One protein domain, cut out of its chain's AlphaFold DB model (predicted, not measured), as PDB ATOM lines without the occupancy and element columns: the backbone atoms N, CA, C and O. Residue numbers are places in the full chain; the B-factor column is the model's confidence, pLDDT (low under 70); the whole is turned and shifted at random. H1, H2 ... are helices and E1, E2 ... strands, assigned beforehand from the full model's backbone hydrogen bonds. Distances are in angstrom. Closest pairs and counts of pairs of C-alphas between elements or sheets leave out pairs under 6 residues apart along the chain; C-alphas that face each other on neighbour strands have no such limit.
ATOM      1  N   ASP A 287     163.136 319.247 297.851       80.56
ATOM      2  CA  ASP A 287     162.172 319.414 298.953       80.56
ATOM      3  C   ASP A 287     161.159 320.559 298.712       80.56
ATOM      4  O   ASP A 287     160.025 320.532 299.197       80.56
ATOM      5  N   LEU A 288     161.532 321.572 297.921       83.12
ATOM      6  CA  LEU A 288     160.607 322.610 297.474       83.12
ATOM      7  C   LEU A 288     159.595 322.076 296.459       83.12
ATOM      8  O   LEU A 288     158.435 322.483 296.495       83.12
ATOM      9  N   ILE A 289     160.029 321.194 295.561       80.69
ATOM     10  CA  ILE A 289     159.179 320.593 294.531       80.69
ATOM     11  C   ILE A 289     158.230 319.571 295.164       80.69
ATOM     12  O   ILE A 289     157.021 319.646 294.939       80.69
ATOM     13  N   ASP A 290     158.766 318.678 295.995       83.62
ATOM     14  CA  ASP A 290     158.021 317.544 296.550       83.62
ATOM     15  C   ASP A 290     157.113 317.967 297.707       83.62
ATOM     16  O   ASP A 290     155.933 317.621 297.745       83.62
ATOM     17  N   ASN A 291     157.641 318.774 298.635       85.25
ATOM     18  CA  ASN A 291     156.960 319.117 299.887       85.25
ATOM     19  C   ASN A 291     156.553 320.597 299.981       85.25
ATOM     20  O   ASN A 291     155.851 321.003 300.917       85.25
ATOM     21  N   GLY A 292     156.960 321.436 299.021       83.44
ATOM     22  CA  GLY A 292     156.706 322.875 299.067       83.44
ATOM     23  C   GLY A 292     157.567 323.609 300.096       83.44
ATOM     24  O   GLY A 292     157.201 324.704 300.522       83.44
ATOM     25  N   THR A 293     158.682 323.034 300.550       87.62
ATOM     26  CA  THR A 293     159.536 323.642 301.577       87.62
ATOM     27  C   THR A 293     160.527 324.627 300.958       87.62
ATOM     28  O   THR A 293     161.509 324.240 300.333       87.62
ATOM     29  N   TYR A 294     160.310 325.929 301.161       86.94
ATOM     30  CA  TYR A 294     161.196 326.983 300.662       86.94
ATOM     31  C   TYR A 294     162.160 327.488 301.735       86.94
ATOM     32  O   TYR A 294     161.732 327.877 302.831       86.94
ATOM     33  N   ILE A 295     163.448 327.547 301.389       87.38
ATOM     34  CA  ILE A 295     164.517 328.069 302.247       87.38
ATOM     35  C   ILE A 295     164.612 329.591 302.069       87.38
ATOM     36  O   ILE A 295     165.168 330.110 301.095       87.38
ATOM     37  N   ARG A 296     164.062 330.328 303.037       87.00
ATOM     38  CA  ARG A 296     164.180 331.790 303.124       87.00
ATOM     39  C   ARG A 296     165.374 332.160 303.986       87.00
ATOM     40  O   ARG A 296     165.815 331.370 304.811       87.00
ATOM     41  N   GLY A 297     165.867 333.373 303.792       86.50
ATOM     42  CA  GLY A 297     167.002 333.928 304.518       86.50
ATOM     43  C   GLY A 297     167.548 335.128 303.765       86.50
ATOM     44  O   GLY A 297     167.406 335.200 302.532       86.50
ATOM     45  N   ARG A 298     168.126 336.069 304.508       85.31
ATOM     46  CA  ARG A 298     168.856 337.203 303.946       85.31
ATOM     47  C   ARG A 298     170.257 336.741 303.534       85.31
ATOM     48  O   ARG A 298     170.808 335.868 304.207       85.31
ATOM     49  N   PRO A 299     170.816 337.279 302.439       82.12
ATOM     50  CA  PRO A 299     172.248 337.182 302.186       82.12
ATOM     51  C   PRO A 299     173.015 337.654 303.423       82.12
ATOM     52  O   PRO A 299     172.604 338.619 304.067       82.12
ATOM     53  N   MET A 300     174.081 336.948 303.781       77.62
ATOM     54  CA  MET A 300     174.830 337.205 305.011       77.62
ATOM     55  C   MET A 300     175.571 338.537 305.004       77.62
ATOM     56  O   MET A 300     175.696 339.193 306.032       77.62
ATOM     57  N   VAL A 301     176.062 338.928 303.833       76.06
ATOM     58  CA  VAL A 301     176.806 340.163 303.621       76.06
ATOM     59  C   VAL A 301     176.163 340.880 302.448       76.06
ATOM     60  O   VAL A 301     175.841 340.251 301.437       76.06
ATOM     61  N   ASN A 302     175.966 342.189 302.591       76.75
ATOM     62  CA  ASN A 302     175.620 343.015 301.447       76.75
ATOM     63  C   ASN A 302     176.845 343.105 300.530       76.75
ATOM     64  O   ASN A 302     177.881 343.617 300.945       76.75
ATOM     65  N   LEU A 303     176.729 342.558 299.320       76.62
ATOM     66  CA  LEU A 303     177.802 342.590 298.326       76.62
ATOM     67  C   LEU A 303     177.832 343.895 297.531       76.62
ATOM     68  O   LEU A 303     178.822 344.141 296.865       76.62
ATOM     69  N   ASP A 304     176.776 344.703 297.599       80.56
ATOM     70  CA  ASP A 304     176.754 346.066 297.071       80.56
ATOM     71  C   ASP A 304     177.396 346.986 298.122       80.56
ATOM     72  O   ASP A 304     176.729 347.490 299.032       80.56
ATOM     73  N   ILE A 305     178.728 347.068 298.088       78.81
ATOM     74  CA  ILE A 305     179.528 347.786 299.090       78.81
ATOM     75  C   ILE A 305     179.475 349.289 298.801       78.81
ATOM     76  O   ILE A 305     179.532 350.094 299.733       78.81
ATOM     77  N   ASN A 306     179.357 349.669 297.526       85.00
ATOM     78  CA  ASN A 306     179.287 351.064 297.097       85.00
ATOM     79  C   ASN A 306     177.858 351.659 297.139       85.00
ATOM     80  O   ASN A 306     177.715 352.880 297.074       85.00
ATOM     81  N   GLY A 307     176.823 350.830 297.303       83.69
ATOM     82  CA  GLY A 307     175.423 351.233 297.431       83.69
ATOM     83  C   GLY A 307     174.765 351.663 296.117       83.69
ATOM     84  O   GLY A 307     173.774 352.398 296.156       83.69
ATOM     85  N   ASP A 308     175.302 351.265 294.962       86.75
ATOM     86  CA  ASP A 308     174.812 351.688 293.644       86.75
ATOM     87  C   ASP A 308     173.603 350.872 293.135       86.75
ATOM     88  O   ASP A 308     173.041 351.154 292.067       86.75
ATOM     89  N   GLY A 309     173.153 349.888 293.922       80.06
ATOM     90  CA  GLY A 309     172.032 349.009 293.613       80.06
ATOM     91  C   GLY A 309     172.394 347.860 292.671       80.06
ATOM     92  O   GLY A 309     171.497 347.145 292.202       80.06
ATOM     93  N   ARG A 310     173.679 347.669 292.362       77.12
ATOM     94  CA  ARG A 310     174.223 346.555 291.583       77.12
ATOM     95  C   ARG A 310     175.332 345.885 292.390       77.12
ATOM     96  O   ARG A 310     175.795 346.385 293.396       77.12
ATOM     97  N   VAL A 311     175.706 344.680 291.968       75.19
ATOM     98  CA  VAL A 311     176.874 343.991 292.523       75.19
ATOM     99  C   VAL A 311     177.884 343.866 291.397       75.19
ATOM    100  O   VAL A 311     177.699 343.080 290.464       75.19
ATOM    101  N   GLY A 312     178.916 344.699 291.453       73.88
ATOM    102  CA  GLY A 312     180.008 344.744 290.499       73.88
ATOM    103  C   GLY A 312     180.979 343.577 290.660       73.88
ATOM    104  O   GLY A 312     181.075 342.935 291.707       73.88
ATOM    105  N   TYR A 313     181.757 343.318 289.606       73.88
ATOM    106  CA  TYR A 313     182.729 342.223 289.590       73.88
ATOM    107  C   TYR A 313     183.719 342.327 290.757       73.88
ATOM    108  O   TYR A 313     183.881 341.363 291.490       73.88
ATOM    109  N   VAL A 314     184.306 343.501 291.007       75.88
ATOM    110  CA  VAL A 314     185.251 343.723 292.119       75.88
ATOM    111  C   VAL A 314     184.609 343.460 293.484       75.88
ATOM    112  O   VAL A 314     185.220 342.835 294.349       75.88
ATOM    113  N   GLU A 315     183.356 343.869 293.672       76.56
ATOM    114  CA  GLU A 315     182.656 343.723 294.948       76.56
ATOM    115  C   GLU A 315     182.381 342.252 295.291       76.56
ATOM    116  O   GLU A 315     182.481 341.852 296.453       76.56
ATOM    117  N   THR A 316     182.166 341.401 294.278       71.75
ATOM    118  CA  THR A 316     182.076 339.944 294.490       71.75
ATOM    119  C   THR A 316     183.373 339.316 295.015       71.75
ATOM    120  O   THR A 316     183.309 338.261 295.651       71.75
ATOM    121  N   TYR A 317     184.539 339.934 294.784       70.94
ATOM    122  CA  TYR A 317     185.820 339.489 295.353       70.94
ATOM    123  C   TYR A 317     186.056 340.065 296.741       70.94
ATOM    124  O   TYR A 317     186.500 339.331 297.617       70.94
ATOM    125  N   LEU A 318     185.711 341.334 296.970       70.56
ATOM    126  CA  LEU A 318     185.816 341.953 298.295       70.56
ATOM    127  C   LEU A 318     184.931 341.242 299.333       70.56
ATOM    128  O   LEU A 318     185.320 341.102 300.488       70.56
ATOM    129  N   GLY A 319     183.766 340.736 298.916       66.75
ATOM    130  CA  GLY A 319     182.892 339.908 299.753       66.75
ATOM    131  C   GLY A 319     183.303 338.430 299.870       66.75
ATOM    132  O   GLY A 319     182.576 337.639 300.484       66.75
ATOM    133  N   SER A 320     184.425 338.029 299.261       64.88
ATOM    134  CA  SER A 320     184.942 336.659 299.249       64.88
ATOM    135  C   SER A 320     186.203 336.529 300.109       64.88
ATOM    136  O   SER A 320     187.041 337.423 300.100       64.88
ATOM    137  N   PRO A 321     186.418 335.404 300.817       56.12
ATOM    138  CA  PRO A 321     187.658 335.161 301.564       56.12
ATOM    139  C   PRO A 321     188.841 334.784 300.658       56.12
ATOM    140  O   PRO A 321     189.861 334.279 301.123       56.12
ATOM    141  N   VAL A 322     188.690 334.968 299.349       55.78
ATOM    142  CA  VAL A 322     189.742 334.793 298.360       55.78
ATOM    143  C   VAL A 322     190.798 335.889 298.545       55.78
ATOM    144  O   VAL A 322     190.535 337.065 298.321       55.78
ATOM    145  N   THR A 323     192.012 335.494 298.927       54.78
ATOM    146  CA  THR A 323     193.175 336.384 299.059       54.78
ATOM    147  C   THR A 323     194.111 336.246 297.853       54.78
ATOM    148  O   THR A 323     194.292 335.139 297.344       54.78
ATOM    149  N   GLY A 324     194.758 337.336 297.422       63.41
ATOM    150  CA  GLY A 324     195.756 337.340 296.338       63.41
ATOM    151  C   GLY A 324     195.255 337.923 295.008       63.41
ATOM    152  O   GLY A 324     194.166 338.486 294.934       63.41
ATOM    153  N   ALA A 325     196.070 337.817 293.952       63.84
ATOM    154  CA  ALA A 325     195.744 338.369 292.634       63.84
ATOM    155  C   ALA A 325     194.565 337.634 291.965       63.84
ATOM    156  O   ALA A 325     194.443 336.405 292.034       63.84
ATOM    157  N   ILE A 326     193.707 338.397 291.280       62.38
ATOM    158  CA  ILE A 326     192.567 337.862 290.528       62.38
ATOM    159  C   ILE A 326     193.102 337.076 289.325       62.38
ATOM    160  O   ILE A 326     193.834 337.607 288.496       62.38
ATOM    161  N   SER A 327     192.717 335.806 289.214       64.19
ATOM    162  CA  SER A 327     193.044 334.948 288.070       64.19
ATOM    163  C   SER A 327     191.840 334.091 287.695       64.19
ATOM    164  O   SER A 327     190.935 333.904 288.508       64.19
ATOM    165  N   GLY A 328     191.846 333.509 286.492       58.31
ATOM    166  CA  GLY A 328     190.800 332.579 286.042       58.31
ATOM    167  C   GLY A 328     190.641 331.327 286.913       58.31
ATOM    168  O   GLY A 328     189.656 330.616 286.772       58.31
ATOM    169  N   ASN A 329     191.582 331.051 287.821       54.69
ATOM    170  CA  ASN A 329     191.478 329.952 288.779       54.69
ATOM    171  C   ASN A 329     190.906 330.411 290.130       54.69
ATOM    172  O   ASN A 329     190.496 329.580 290.930       54.69
ATOM    173  N   ASN A 330     190.884 331.710 290.417       53.72
ATOM    174  CA  ASN A 330     190.541 332.261 291.728       53.72
ATOM    175  C   ASN A 330     189.222 333.053 291.714       53.72
ATOM    176  O   ASN A 330     189.020 333.934 292.542       53.72
ATOM    177  N   GLN A 331     188.352 332.788 290.735       61.34
ATOM    178  CA  GLN A 331     187.101 333.522 290.570       61.34
ATOM    179  C   GLN A 331     186.020 333.004 291.515       61.34
ATOM    180  O   GLN A 331     185.838 331.800 291.666       61.34
ATOM    181  N   SER A 332     185.282 333.915 292.144       57.31
ATOM    182  CA  SER A 332     184.338 333.581 293.213       57.31
ATOM    183  C   SER A 332     183.013 332.957 292.737       57.31
ATOM    184  O   SER A 332     182.274 332.394 293.546       57.31
ATOM    185  N   LEU A 333     182.725 333.024 291.429       59.91
ATOM    186  CA  LEU A 333     181.504 332.506 290.794       59.91
ATOM    187  C   LEU A 333     181.763 331.456 289.696       59.91
ATOM    188  O   LEU A 333     180.801 330.944 289.127       59.91
ATOM    189  N   ASP A 334     183.024 331.114 289.407       54.75
ATOM    190  CA  ASP A 334     183.366 330.022 288.482       54.75
ATOM    191  C   ASP A 334     183.515 328.719 289.283       54.75
ATOM    192  O   ASP A 334     184.495 328.520 290.004       54.75
ATOM    193  N   GLN A 335     182.513 327.838 289.199       52.47
ATOM    194  CA  GLN A 335     182.568 326.507 289.805       52.47
ATOM    195  C   GLN A 335     183.059 325.493 288.773       52.47
ATOM    196  O   GLN A 335     182.330 325.119 287.854       52.47
ATOM    197  N   ARG A 336     184.286 325.000 288.958       50.00
ATOM    198  CA  ARG A 336     184.835 323.911 288.143       50.00
ATOM    199  C   ARG A 336     184.690 322.585 288.864       50.00
ATOM    200  O   ARG A 336     185.264 322.376 289.932       50.00
ATOM    201  N   PHE A 337     183.949 321.684 288.239       54.09
ATOM    202  CA  PHE A 337     183.781 320.316 288.703       54.09
ATOM    203  C   PHE A 337     184.842 319.445 288.038       54.09
ATOM    204  O   PHE A 337     184.811 319.229 286.827       54.09
ATOM    205  N   THR A 338     185.793 318.938 288.817       55.09
ATOM    206  CA  THR A 338     186.644 317.843 288.345       55.09
ATOM    207  C   THR A 338     185.850 316.555 288.513       55.09
ATOM    208  O   THR A 338     185.619 316.115 289.640       55.09
ATOM    209  N   MET A 339     185.389 315.968 287.406       59.62
ATOM    210  CA  MET A 339     184.736 314.660 287.456       59.62
ATOM    211  C   MET A 339     185.723 313.632 288.008       59.62
ATOM    212  O   MET A 339     186.797 313.425 287.444       59.62
ATOM    213  N   LEU A 340     185.367 313.010 289.133       64.19
ATOM    214  CA  LEU A 340     186.146 311.905 289.671       64.19
ATOM    215  C   LEU A 340     185.935 310.692 288.775       64.19
ATOM    216  O   LEU A 340     184.799 310.268 288.564       64.19
ATOM    217  N   MET A 341     187.034 310.132 288.289       72.81
ATOM    218  CA  MET A 341     186.999 308.884 287.543       72.81
ATOM    219  C   MET A 341     186.945 307.692 288.511       72.81
ATOM    220  O   MET A 341     187.353 307.789 289.681       72.81
ATOM    221  N   ASP A 342     186.370 306.585 288.056       75.25
ATOM    222  CA  ASP A 342     186.522 305.275 288.676       75.25
ATOM    223  C   ASP A 342     187.931 304.711 288.398       75.25
ATOM    224  O   ASP A 342     188.752 305.324 287.711       75.25
ATOM    225  N   LEU A 343     188.236 303.537 288.958       77.31
ATOM    226  CA  LEU A 343     189.520 302.857 288.734       77.31
ATOM    227  C   LEU A 343     189.725 302.418 287.271       77.31
ATOM    228  O   LEU A 343     190.831 302.043 286.897       77.31
ATOM    229  N   SER A 344     188.674 302.466 286.454       82.94
ATOM    230  CA  SER A 344     188.667 302.113 285.034       82.94
ATOM    231  C   SER A 344     188.716 303.344 284.117       82.94
ATOM    232  O   SER A 344     188.668 303.191 282.900       82.94
ATOM    233  N   GLY A 345     188.835 304.555 284.676       78.38
ATOM    234  CA  GLY A 345     188.914 305.806 283.921       78.38
ATOM    235  C   GLY A 345     187.568 306.374 283.451       78.38
ATOM    236  O   GLY A 345     187.569 307.383 282.746       78.38
ATOM    237  N   ASN A 346     186.430 305.790 283.840       81.50
ATOM    238  CA  ASN A 346     185.108 306.327 283.510       81.50
ATOM    239  C   ASN A 346     184.655 307.359 284.552       81.50
ATOM    240  O   ASN A 346     184.941 307.194 285.740       81.50
ATOM    241  N   PRO A 347     183.880 308.388 284.167       74.44
ATOM    242  CA  PRO A 347     183.274 309.305 285.128       74.44
ATOM    243  C   PRO A 347     182.366 308.563 286.116       74.44
ATOM    244  O   PRO A 347     181.455 307.842 285.704       74.44
ATOM    245  N   ARG A 348     182.573 308.760 287.425       70.50
ATOM    246  CA  ARG A 348     181.668 308.208 288.449       70.50
ATOM    247  C   ARG A 348     180.273 308.809 288.321       70.50
ATOM    248  O   ARG A 348     180.124 309.997 288.019       70.50
ATOM    249  N   LYS A 349     179.239 308.008 288.591       65.75
ATOM    250  CA  LYS A 349     177.851 308.480 288.516       65.75
ATOM    251  C   LYS A 349     177.570 309.433 289.671       65.75
ATOM    252  O   LYS A 349     178.066 309.239 290.776       65.75
ATOM    253  N   LEU A 350     176.716 310.435 289.440       59.41
ATOM    254  CA  LEU A 350     176.347 311.419 290.468       59.41
ATOM    255  C   LEU A 350     175.732 310.761 291.726       59.41
ATOM    256  O   LEU A 350     175.888 311.270 292.829       59.41
ATOM    257  N   SER A 351     175.087 309.603 291.558       64.81
ATOM    258  CA  SER A 351     174.551 308.757 292.635       64.81
ATOM    259  C   SER A 351     175.614 308.182 293.571       64.81
ATOM    260  O   SER A 351     175.305 307.874 294.719       64.81
ATOM    261  N   ASP A 352     176.846 308.026 293.086       63.91
ATOM    262  CA  ASP A 352     177.941 307.377 293.813       63.91
ATOM    263  C   ASP A 352     178.638 308.365 294.764       63.91
ATOM    264  O   ASP A 352     179.390 307.973 295.657       63.91
ATOM    265  N   PHE A 353     178.367 309.664 294.598       61.00
ATOM    266  CA  PHE A 353     178.772 310.703 295.532       61.00
ATOM    267  C   PHE A 353     177.764 310.718 296.680       61.00
ATOM    268  O   PHE A 353     176.723 311.371 296.618       61.00
ATOM    269  N   ALA A 354     178.052 309.954 297.733       52.78
ATOM    270  CA  ALA A 354     177.230 309.935 298.937       52.78
ATOM    271  C   ALA A 354     176.981 311.367 299.459       52.78
ATOM    272  O   ALA A 354     177.909 312.165 299.596       52.78
ATOM    273  N   ASN A 355     175.715 311.671 299.765       49.19
ATOM    274  CA  ASN A 355     175.156 312.972 300.168       49.19
ATOM    275  C   ASN A 355     175.692 313.577 301.490       49.19
ATOM    276  O   ASN A 355     174.972 314.304 302.172       49.19
ATOM    277  N   SER A 356     176.937 313.338 301.890       51.31
ATOM    278  CA  SER A 356     177.503 313.994 303.069       51.31
ATOM    279  C   SER A 356     178.833 314.649 302.737       51.31
ATOM    280  O   SER A 356     179.903 314.118 303.030       51.31
ATOM    281  N   ILE A 357     178.769 315.863 302.190       56.47
ATOM    282  CA  ILE A 357     179.826 316.833 302.480       56.47
ATOM    283  C   ILE A 357     179.749 317.057 303.994       56.47
ATOM    284  O   ILE A 357     178.833 317.715 304.485       56.47
ATOM    285  N   ASN A 358     180.640 316.412 304.748       61.38
ATOM    286  CA  ASN A 358     180.688 316.570 306.194       61.38
ATOM    287  C   ASN A 358     181.382 317.896 306.512       61.38
ATOM    288  O   ASN A 358     182.579 318.049 306.267       61.38
ATOM    289  N   GLY A 359     180.624 318.853 307.038       72.62
ATOM    290  CA  GLY A 359     181.138 320.162 307.413       72.62
ATOM    291  C   GLY A 359     180.518 321.326 306.652       72.62
ATOM    292  O   GLY A 359     179.653 321.168 305.795       72.62
ATOM    293  N   ILE A 360     180.976 322.524 306.997       76.75
ATOM    294  CA  ILE A 360     180.607 323.776 306.330       76.75
ATOM    295  C   ILE A 360     181.796 324.284 305.509       76.75
ATOM    296  O   ILE A 360     182.937 323.976 305.865       76.75
ATOM    297  N   PRO A 361     181.583 325.082 304.447       76.88
ATOM    298  CA  PRO A 361     182.689 325.675 303.698       76.88
ATOM    299  C   PRO A 361     183.692 326.360 304.635       76.88
ATOM    300  O   PRO A 361     183.281 327.105 305.528       76.88
ATOM    301  N   ALA A 362     184.995 326.138 304.435       75.56
ATOM    302  CA  ALA A 362     186.043 326.722 305.283       75.56
ATOM    303  C   ALA A 362     185.890 328.248 305.441       75.56
ATOM    304  O   ALA A 362     185.944 328.766 306.552       75.56
ATOM    305  N   ALA A 363     185.565 328.935 304.342       74.25
ATOM    306  CA  ALA A 363     185.140 330.335 304.287       74.25
ATOM    307  C   ALA A 363     184.083 330.717 305.341       74.25
ATOM    308  O   ALA A 363     184.231 331.695 306.075       74.25
ATOM    309  N   MET A 364     183.017 329.921 305.421       78.88
ATOM    310  CA  MET A 364     181.894 330.133 306.328       78.88
ATOM    311  C   MET A 364     182.293 329.865 307.781       78.88
ATOM    312  O   MET A 364     181.888 330.600 308.679       78.88
ATOM    313  N   ARG A 365     183.130 328.847 308.020       82.88
ATOM    314  CA  ARG A 365     183.650 328.569 309.364       82.88
ATOM    315  C   ARG A 365     184.498 329.729 309.869       82.88
ATOM    316  O   ARG A 365     184.197 330.251 310.935       82.88
ATOM    317  N   THR A 366     185.475 330.178 309.079       81.19
ATOM    318  CA  THR A 366     186.334 331.322 309.415       81.19
ATOM    319  C   THR A 366     185.508 332.579 309.683       81.19
ATOM    320  O   THR A 366     185.741 333.270 310.672       81.19
ATOM    321  N   TYR A 367     184.488 332.853 308.862       81.56
ATOM    322  CA  TYR A 367     183.593 333.990 309.078       81.56
ATOM    323  C   TYR A 367     182.858 333.924 310.428       81.56
ATOM    324  O   TYR A 367     182.782 334.934 311.128       81.56
ATOM    325  N   LEU A 368     182.352 332.746 310.809       86.06
ATOM    326  CA  LEU A 368     181.628 332.540 312.066       86.06
ATOM    327  C   LEU A 368     182.528 332.474 313.308       86.06
ATOM    328  O   LEU A 368     182.017 332.685 314.409       86.06
ATOM    329  N   THR A 369     183.812 332.131 313.170       86.56
ATOM    330  CA  THR A 369     184.736 331.976 314.309       86.56
ATOM    331  C   THR A 369     185.602 333.204 314.554       86.56
ATOM    332  O   THR A 369     185.773 333.596 315.700       86.56
ATOM    333  N   THR A 370     186.160 333.796 313.497       84.12
ATOM    334  CA  THR A 370     187.176 334.860 313.601       84.12
ATOM    335  C   THR A 370     186.868 336.083 312.735       84.12
ATOM    336  O   THR A 370     187.559 337.089 312.849       84.12
ATOM    337  N   GLY A 371     185.871 336.011 311.848       79.44
ATOM    338  CA  GLY A 371     185.469 337.118 310.979       79.44
ATOM    339  C   GLY A 371     184.390 338.020 311.582       79.44
ATOM    340  O   GLY A 371     184.019 337.906 312.748       79.44
ATOM    341  N   ALA A 372     183.822 338.893 310.744       75.81
ATOM    342  CA  ALA A 372     182.751 339.817 311.135       75.81
ATOM    343  C   ALA A 372     181.475 339.114 311.652       75.81
ATOM    344  O   ALA A 372     180.677 339.727 312.354       75.81
ATOM    345  N   GLY A 373     181.292 337.826 311.339       78.19
ATOM    346  CA  GLY A 373     180.198 336.997 311.845       78.19
ATOM    347  C   GLY A 373     180.438 336.371 313.217       78.19
ATOM    348  O   GLY A 373     179.562 335.652 313.703       78.19
ATOM    349  N   ALA A 374     181.589 336.606 313.856       84.62
ATOM    350  CA  ALA A 374     181.909 336.035 315.165       84.62
ATOM    351  C   ALA A 374     180.881 336.414 316.246       84.62
ATOM    352  O   ALA A 374     180.581 335.608 317.123       84.62
ATOM    353  N   SER A 375     180.269 337.595 316.131       84.44
ATOM    354  CA  SER A 375     179.231 338.089 317.044       84.44
ATOM    355  C   SER A 375     177.837 337.484 316.815       84.44
ATOM    356  O   SER A 375     176.954 337.675 317.651       84.44
ATOM    357  N   LEU A 376     177.602 336.739 315.724       86.00
ATOM    358  CA  LEU A 376     176.292 336.138 315.442       86.00
ATOM    359  C   LEU A 376     175.955 335.049 316.474       86.00
ATOM    360  O   LEU A 376     176.569 333.977 316.491       86.00
ATOM    361  N   SER A 377     174.954 335.301 317.318       86.31
ATOM    362  CA  SER A 377     174.538 334.436 318.427       86.31
ATOM    363  C   SER A 377     173.149 333.833 318.186       86.31
ATOM    364  O   SER A 377     172.146 334.208 318.787       86.31
ATOM    365  N   CYS A 378     173.069 332.851 317.291       90.38
ATOM    366  CA  CYS A 378     171.844 332.082 317.070       90.38
ATOM    367  C   CYS A 378     172.124 330.574 317.059       90.38
ATOM    368  O   CYS A 378     173.252 330.171 316.757       90.38
ATOM    369  N   PRO A 379     171.120 329.717 317.345       91.00
ATOM    370  CA  PRO A 379     171.327 328.271 317.469       91.00
ATOM    371  C   PRO A 379     172.001 327.642 316.247       91.00
ATOM    372  O   PRO A 379     172.899 326.818 316.396       91.00
ATOM    373  N   LEU A 380     171.622 328.078 315.040       88.50
ATOM    374  CA  LEU A 380     172.211 327.566 313.806       88.50
ATOM    375  C   LEU A 380     173.665 328.025 313.624       88.50
ATOM    376  O   LEU A 380     174.497 327.207 313.255       88.50
ATOM    377  N   ALA A 381     174.002 329.282 313.935       88.69
ATOM    378  CA  ALA A 381     175.389 329.757 313.887       88.69
ATOM    379  C   ALA A 381     176.275 329.015 314.901       88.69
ATOM    380  O   ALA A 381     177.373 328.585 314.562       88.69
ATOM    381  N   ASN A 382     175.773 328.800 316.122       90.69
ATOM    382  CA  ASN A 382     176.478 328.045 317.160       90.69
ATOM    383  C   ASN A 382     176.717 326.592 316.741       90.69
ATOM    384  O   ASN A 382     177.832 326.103 316.873       90.69
ATOM    385  N   TYR A 383     175.708 325.932 316.168       89.62
ATOM    386  CA  TYR A 383     175.854 324.584 315.618       89.62
ATOM    387  C   TYR A 383     176.836 324.540 314.439       89.62
ATOM    388  O   TYR A 383     177.701 323.677 314.368       89.62
ATOM    389  N   MET A 384     176.775 325.506 313.523       88.00
ATOM    390  CA  MET A 384     177.703 325.570 312.391       88.00
ATOM    391  C   MET A 384     179.166 325.719 312.835       88.00
ATOM    392  O   MET A 384     180.048 325.162 312.188       88.00
ATOM    393  N   ARG A 385     179.440 326.396 313.961       88.62
ATOM    394  CA  ARG A 385     180.795 326.485 314.542       88.62
ATOM    395  C   ARG A 385     181.340 325.134 315.014       88.62
ATOM    396  O   ARG A 385     182.559 324.962 315.025       88.62
ATOM    397  N   THR A 386     180.472 324.190 315.384       89.19
ATOM    398  CA  THR A 386     180.891 322.847 315.817       89.19
ATOM    399  C   THR A 386     181.175 321.910 314.645       89.19
ATOM    400  O   THR A 386     181.741 320.841 314.850       89.19
ATOM    401  N   LEU A 387     180.784 322.279 313.420       85.81
ATOM    402  CA  LEU A 387     180.995 321.454 312.234       85.81
ATOM    403  C   LEU A 387     182.437 321.581 311.701       85.81
ATOM    404  O   LEU A 387     183.045 322.656 311.785       85.81
ATOM    405  N   PRO A 388     183.005 320.505 311.123       83.69
ATOM    406  CA  PRO A 388     184.317 320.567 310.489       83.69
ATOM    407  C   PRO A 388     184.318 321.536 309.294       83.69
ATOM    408  O   PRO A 388     183.276 321.844 308.715       83.69
ATOM    409  N   ALA A 389     185.498 322.042 308.926       75.75
ATOM    410  CA  ALA A 389     185.647 322.838 307.710       75.75
ATOM    411  C   ALA A 389     185.792 321.888 306.518       75.75
ATOM    412  O   ALA A 389     186.740 321.108 306.476       75.75
ATOM    413  N   ALA A 390     184.886 321.982 305.552       69.38
ATOM    414  CA  ALA A 390     185.040 321.332 304.261       69.38
ATOM    415  C   ALA A 390     186.052 322.140 303.431       69.38
ATOM    416  O   ALA A 390     185.817 323.318 303.132       69.38
ATOM    417  N   SER A 391     187.193 321.522 303.109       57.88
ATOM    418  CA  SER A 391     188.263 322.132 302.309       57.88
ATOM    419  C   SER A 391     188.221 321.633 300.856       57.88
ATOM    420  O   SER A 391     188.061 320.428 300.650       57.88
ATOM    421  N   PRO A 392     188.469 322.502 299.854       52.59
ATOM    422  CA  PRO A 392     188.619 322.127 298.439       52.59
ATOM    423  C   PRO A 392     189.697 321.068 298.148       52.59
ATOM    424  O   PRO A 392     189.741 320.521 297.052       52.59
ATOM    425  N   THR A 393     190.606 320.823 299.096       49.25
ATOM    426  CA  THR A 393     191.751 319.909 298.959       49.25
ATOM    427  C   THR A 393     191.495 318.487 299.461       49.25
ATOM    428  O   THR A 393     192.391 317.651 299.367       49.25
ATOM    429  N   GLN A 394     190.304 318.172 299.980       48.47
ATOM    430  CA  GLN A 394     189.980 316.786 300.326       48.47
ATOM    431  C   GLN A 394     189.700 315.975 299.055       48.47
ATOM    432  O   GLN A 394     188.723 316.213 298.344       48.47
ATOM    433  N   ALA A 395     190.566 314.997 298.782       41.75
ATOM    434  CA  ALA A 395     190.352 314.001 297.738       41.75
ATOM    435  C   ALA A 395     188.965 313.357 297.916       41.75
ATOM    436  O   ALA A 395     188.674 312.799 298.973       41.75
ATOM    437  N   GLY A 396     188.101 313.468 296.902       49.72
ATOM    438  CA  GLY A 396     186.727 312.948 296.944       49.72
ATOM    439  C   GLY A 396     185.612 314.001 296.942       49.72
ATOM    440  O   GLY A 396     184.453 313.634 296.767       49.72
ATOM    441  N   VAL A 397     185.920 315.294 297.090       50.69
ATOM    442  CA  VAL A 397     184.901 316.362 297.105       50.69
ATOM    443  C   VAL A 397     184.740 316.974 295.706       50.69
ATOM    444  O   VAL A 397     185.692 317.488 295.132       50.69
ATOM    445  N   LEU A 398     183.513 316.952 295.168       50.16
ATOM    446  CA  LEU A 398     183.143 317.498 293.846       50.16
ATOM    447  C   LEU A 398     183.348 319.017 293.688       50.16
ATOM    448  O   LEU A 398     183.223 319.541 292.583       50.16
ATOM    449  N   VAL A 399     183.612 319.740 294.778       50.59
ATOM    450  CA  VAL A 399     183.539 321.203 294.835       50.59
ATOM    451  C   VAL A 399     184.900 321.779 295.207       50.59
ATOM    452  O   VAL A 399     185.311 321.760 296.367       50.59
ATOM    453  N   ASN A 400     185.593 322.328 294.212       46.69
ATOM    454  CA  ASN A 400     186.847 323.038 294.410       46.69
ATOM    455  C   ASN A 400     186.566 324.553 294.462       46.69
ATOM    456  O   ASN A 400     186.465 325.167 293.406       46.69
ATOM    457  N   ARG A 401     186.476 325.128 295.680       55.56
ATOM    458  CA  ARG A 401     186.701 326.559 296.067       55.56
ATOM    459  C   ARG A 401     185.546 327.338 296.710       55.56
ATOM    460  O   ARG A 401     184.382 326.952 296.698       55.56
ATOM    461  N   ASN A 402     185.972 328.422 297.370       55.72
ATOM    462  CA  ASN A 402     185.244 329.273 298.306       55.72
ATOM    463  C   ASN A 402     184.220 330.176 297.601       55.72
ATOM    464  O   ASN A 402     184.592 331.064 296.839       55.72
ATOM    465  N   LEU A 403     182.939 329.996 297.924       59.84
ATOM    466  CA  LEU A 403     181.883 330.961 297.606       59.84
ATOM    467  C   LEU A 403     182.073 332.248 298.435       59.84
ATOM    468  O   LEU A 403     182.461 332.139 299.608       59.84
ATOM    469  N   PRO A 404     181.753 333.446 297.900       65.44
ATOM    470  CA  PRO A 404     181.694 334.646 298.718       65.44
ATOM    471  C   PRO A 404     180.731 334.448 299.879       65.44
ATOM    472  O   PRO A 404     179.650 333.874 299.716       65.44
ATOM    473  N   VAL A 405     181.086 334.980 301.047       65.00
ATOM    474  CA  VAL A 405     180.244 334.858 302.242       65.00
ATOM    475  C   VAL A 405     178.871 335.502 302.002       65.00
ATOM    476  O   VAL A 405     177.861 334.983 302.467       65.00
ATOM    477  N   GLY A 406     178.800 336.553 301.175       65.44
ATOM    478  CA  GLY A 406     177.539 337.188 300.771       65.44
ATOM    479  C   GLY A 406     176.578 336.307 299.962       65.44
ATOM    480  O   GLY A 406     175.400 336.633 299.872       65.44
ATOM    481  N   PHE A 407     177.024 335.167 299.423       69.44
ATOM    482  CA  PHE A 407     176.139 334.187 298.776       69.44
ATOM    483  C   PHE A 407     175.560 333.163 299.759       69.44
ATOM    484  O   PHE A 407     174.569 332.497 299.446       69.44
ATOM    485  N   VAL A 408     176.137 333.048 300.957       77.50
ATOM    486  CA  VAL A 408     175.581 332.232 302.037       77.50
ATOM    487  C   VAL A 408     174.448 333.010 302.703       77.50
ATOM    488  O   VAL A 408     174.468 334.237 302.805       77.50
ATOM    489  N   LEU A 409     173.418 332.294 303.144       84.62
ATOM    490  CA  LEU A 409     172.339 332.903 303.912       84.62
ATOM    491  C   LEU A 409     172.769 333.089 305.361       84.62
ATOM    492  O   LEU A 409     173.370 332.191 305.945       84.62
ATOM    493  N   ASP A 410     172.403 334.224 305.950       86.81
ATOM    494  CA  ASP A 410     172.612 334.473 307.372       86.81
ATOM    495  C   ASP A 410     171.908 333.377 308.199       86.81
ATOM    496  O   ASP A 410     170.669 333.318 308.179       86.81
ATOM    497  N   PRO A 411     172.648 332.534 308.950       88.25
ATOM    498  CA  PRO A 411     172.089 331.427 309.723       88.25
ATOM    499  C   PRO A 411     171.046 331.881 310.747       88.25
ATOM    500  O   PRO A 411     170.182 331.095 311.132       88.25
ATOM    501  N   CYS A 412     171.078 333.145 311.169       89.12
ATOM    502  CA  CYS A 412     170.116 333.692 312.112       89.12
ATOM    503  C   CYS A 412     168.790 334.089 311.443       89.12
ATOM    504  O   CYS A 412     167.750 334.127 312.105       89.12
ATOM    505  N   THR A 413     168.789 334.304 310.124       89.56
ATOM    506  CA  THR A 413     167.577 334.600 309.338       89.56
ATOM    507  C   THR A 413     167.067 333.409 308.532       89.56
ATOM    508  O   THR A 413     165.925 333.439 308.063       89.56
ATOM    509  N   VAL A 414     167.884 332.362 308.357       89.06
ATOM    510  CA  VAL A 414     167.496 331.167 307.605       89.06
ATOM    511  C   VAL A 414     166.312 330.480 308.268       89.06
ATOM    512  O   VAL A 414     166.356 330.088 309.433       89.06
ATOM    513  N   ARG A 415     165.240 330.287 307.499       87.31
ATOM    514  CA  ARG A 415     164.045 329.560 307.933       87.31
ATOM    515  C   ARG A 415     163.489 328.727 306.786       87.31
ATOM    516  O   ARG A 415     163.434 329.175 305.640       87.31
ATOM    517  N   ARG A 416     163.008 327.529 307.119       87.56
ATOM    518  CA  ARG A 416     162.152 326.743 306.229       87.56
ATOM    519  C   ARG A 416     160.732 327.270 306.348       87.56
ATOM    520  O   ARG A 416     160.209 327.438 307.443       87.56
ATOM    521  N   SER A 417     160.125 327.558 305.211       84.50
ATOM    522  CA  SER A 417     158.755 328.047 305.132       84.50
ATOM    523  C   SER A 417     157.985 327.191 304.147       84.50
ATOM    524  O   SER A 417     158.513 326.856 303.088       84.50
ATOM    525  N   ARG A 418     156.733 326.860 304.458       81.00
ATOM    526  CA  ARG A 418     155.875 326.200 303.478       81.00
ATOM    527  C   ARG A 418     155.457 327.226 302.434       81.00
ATOM    528  O   ARG A 418     154.801 328.221 302.749       81.00
ATOM    529  N   TRP A 419     155.857 327.003 301.195       68.31
ATOM    530  CA  TRP A 419     155.465 327.820 300.067       68.31
ATOM    531  C   TRP A 419     154.003 327.522 299.734       68.31
ATOM    532  O   TRP A 419     153.668 326.519 299.112       68.31
TER     533      TRP A 419
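This is residues 287 to 419 of the 454 residues of the protein "Plug domain-containing protein" of Proteobacteria bacterium (UniProt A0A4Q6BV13). There is little regular structure: long loops make most of this domain, a two-strand ribbon of E1 and E2 ties its two ends together, and two short helices, H3 and H4, pack steeply on each other. The loop of residues 319 to 361 reaches far out to Ser 344. The printed part has 133 residues, 34 in named elements, ordered H1 E1 H2 H3 H4 E2, class mixed, sheet antiparallel. It is only just compact, close to loose, with radius of gyration of the C-alphas 16.9 A, spanning 51 by 42 by 29 A.

E1, residues 293 to 296, is antiparallel to E2, residues 415 to 418; N 294 and O 417, 2.8 A apart, are within hydrogen-bond range. H3, residues 362 to 369, touches H4, residues 379 to 386, at a steep tilt of 64 degrees, opposite ways; the closest C-alphas, of Arg 365 and Arg 385, are 6.3 A apart. Every O i to N i+4 pair is within range in H3, 3 of 4 in H4.

H1, residues 287 to 290, begins at C-alpha 287 (162.172, 319.414, 298.953). H2, residues 313 to 318, touches no helix; 1 of its 2 O i to N i+4 pairs is within range. H3 is 10.5 A long, H4 11.1 A. E2 ends at C-alpha 418 (155.875, 326.200, 303.478).

The C-alphas of Gly 307 and Ser 344, the farthest apart, are 52.4 A apart. The printed part has no cut. The links E1 to H2, H2 to H3 and H4 to E2 are long. Low confidence, pLDDT under 70, holds for 51 residues, among them 319 to 340.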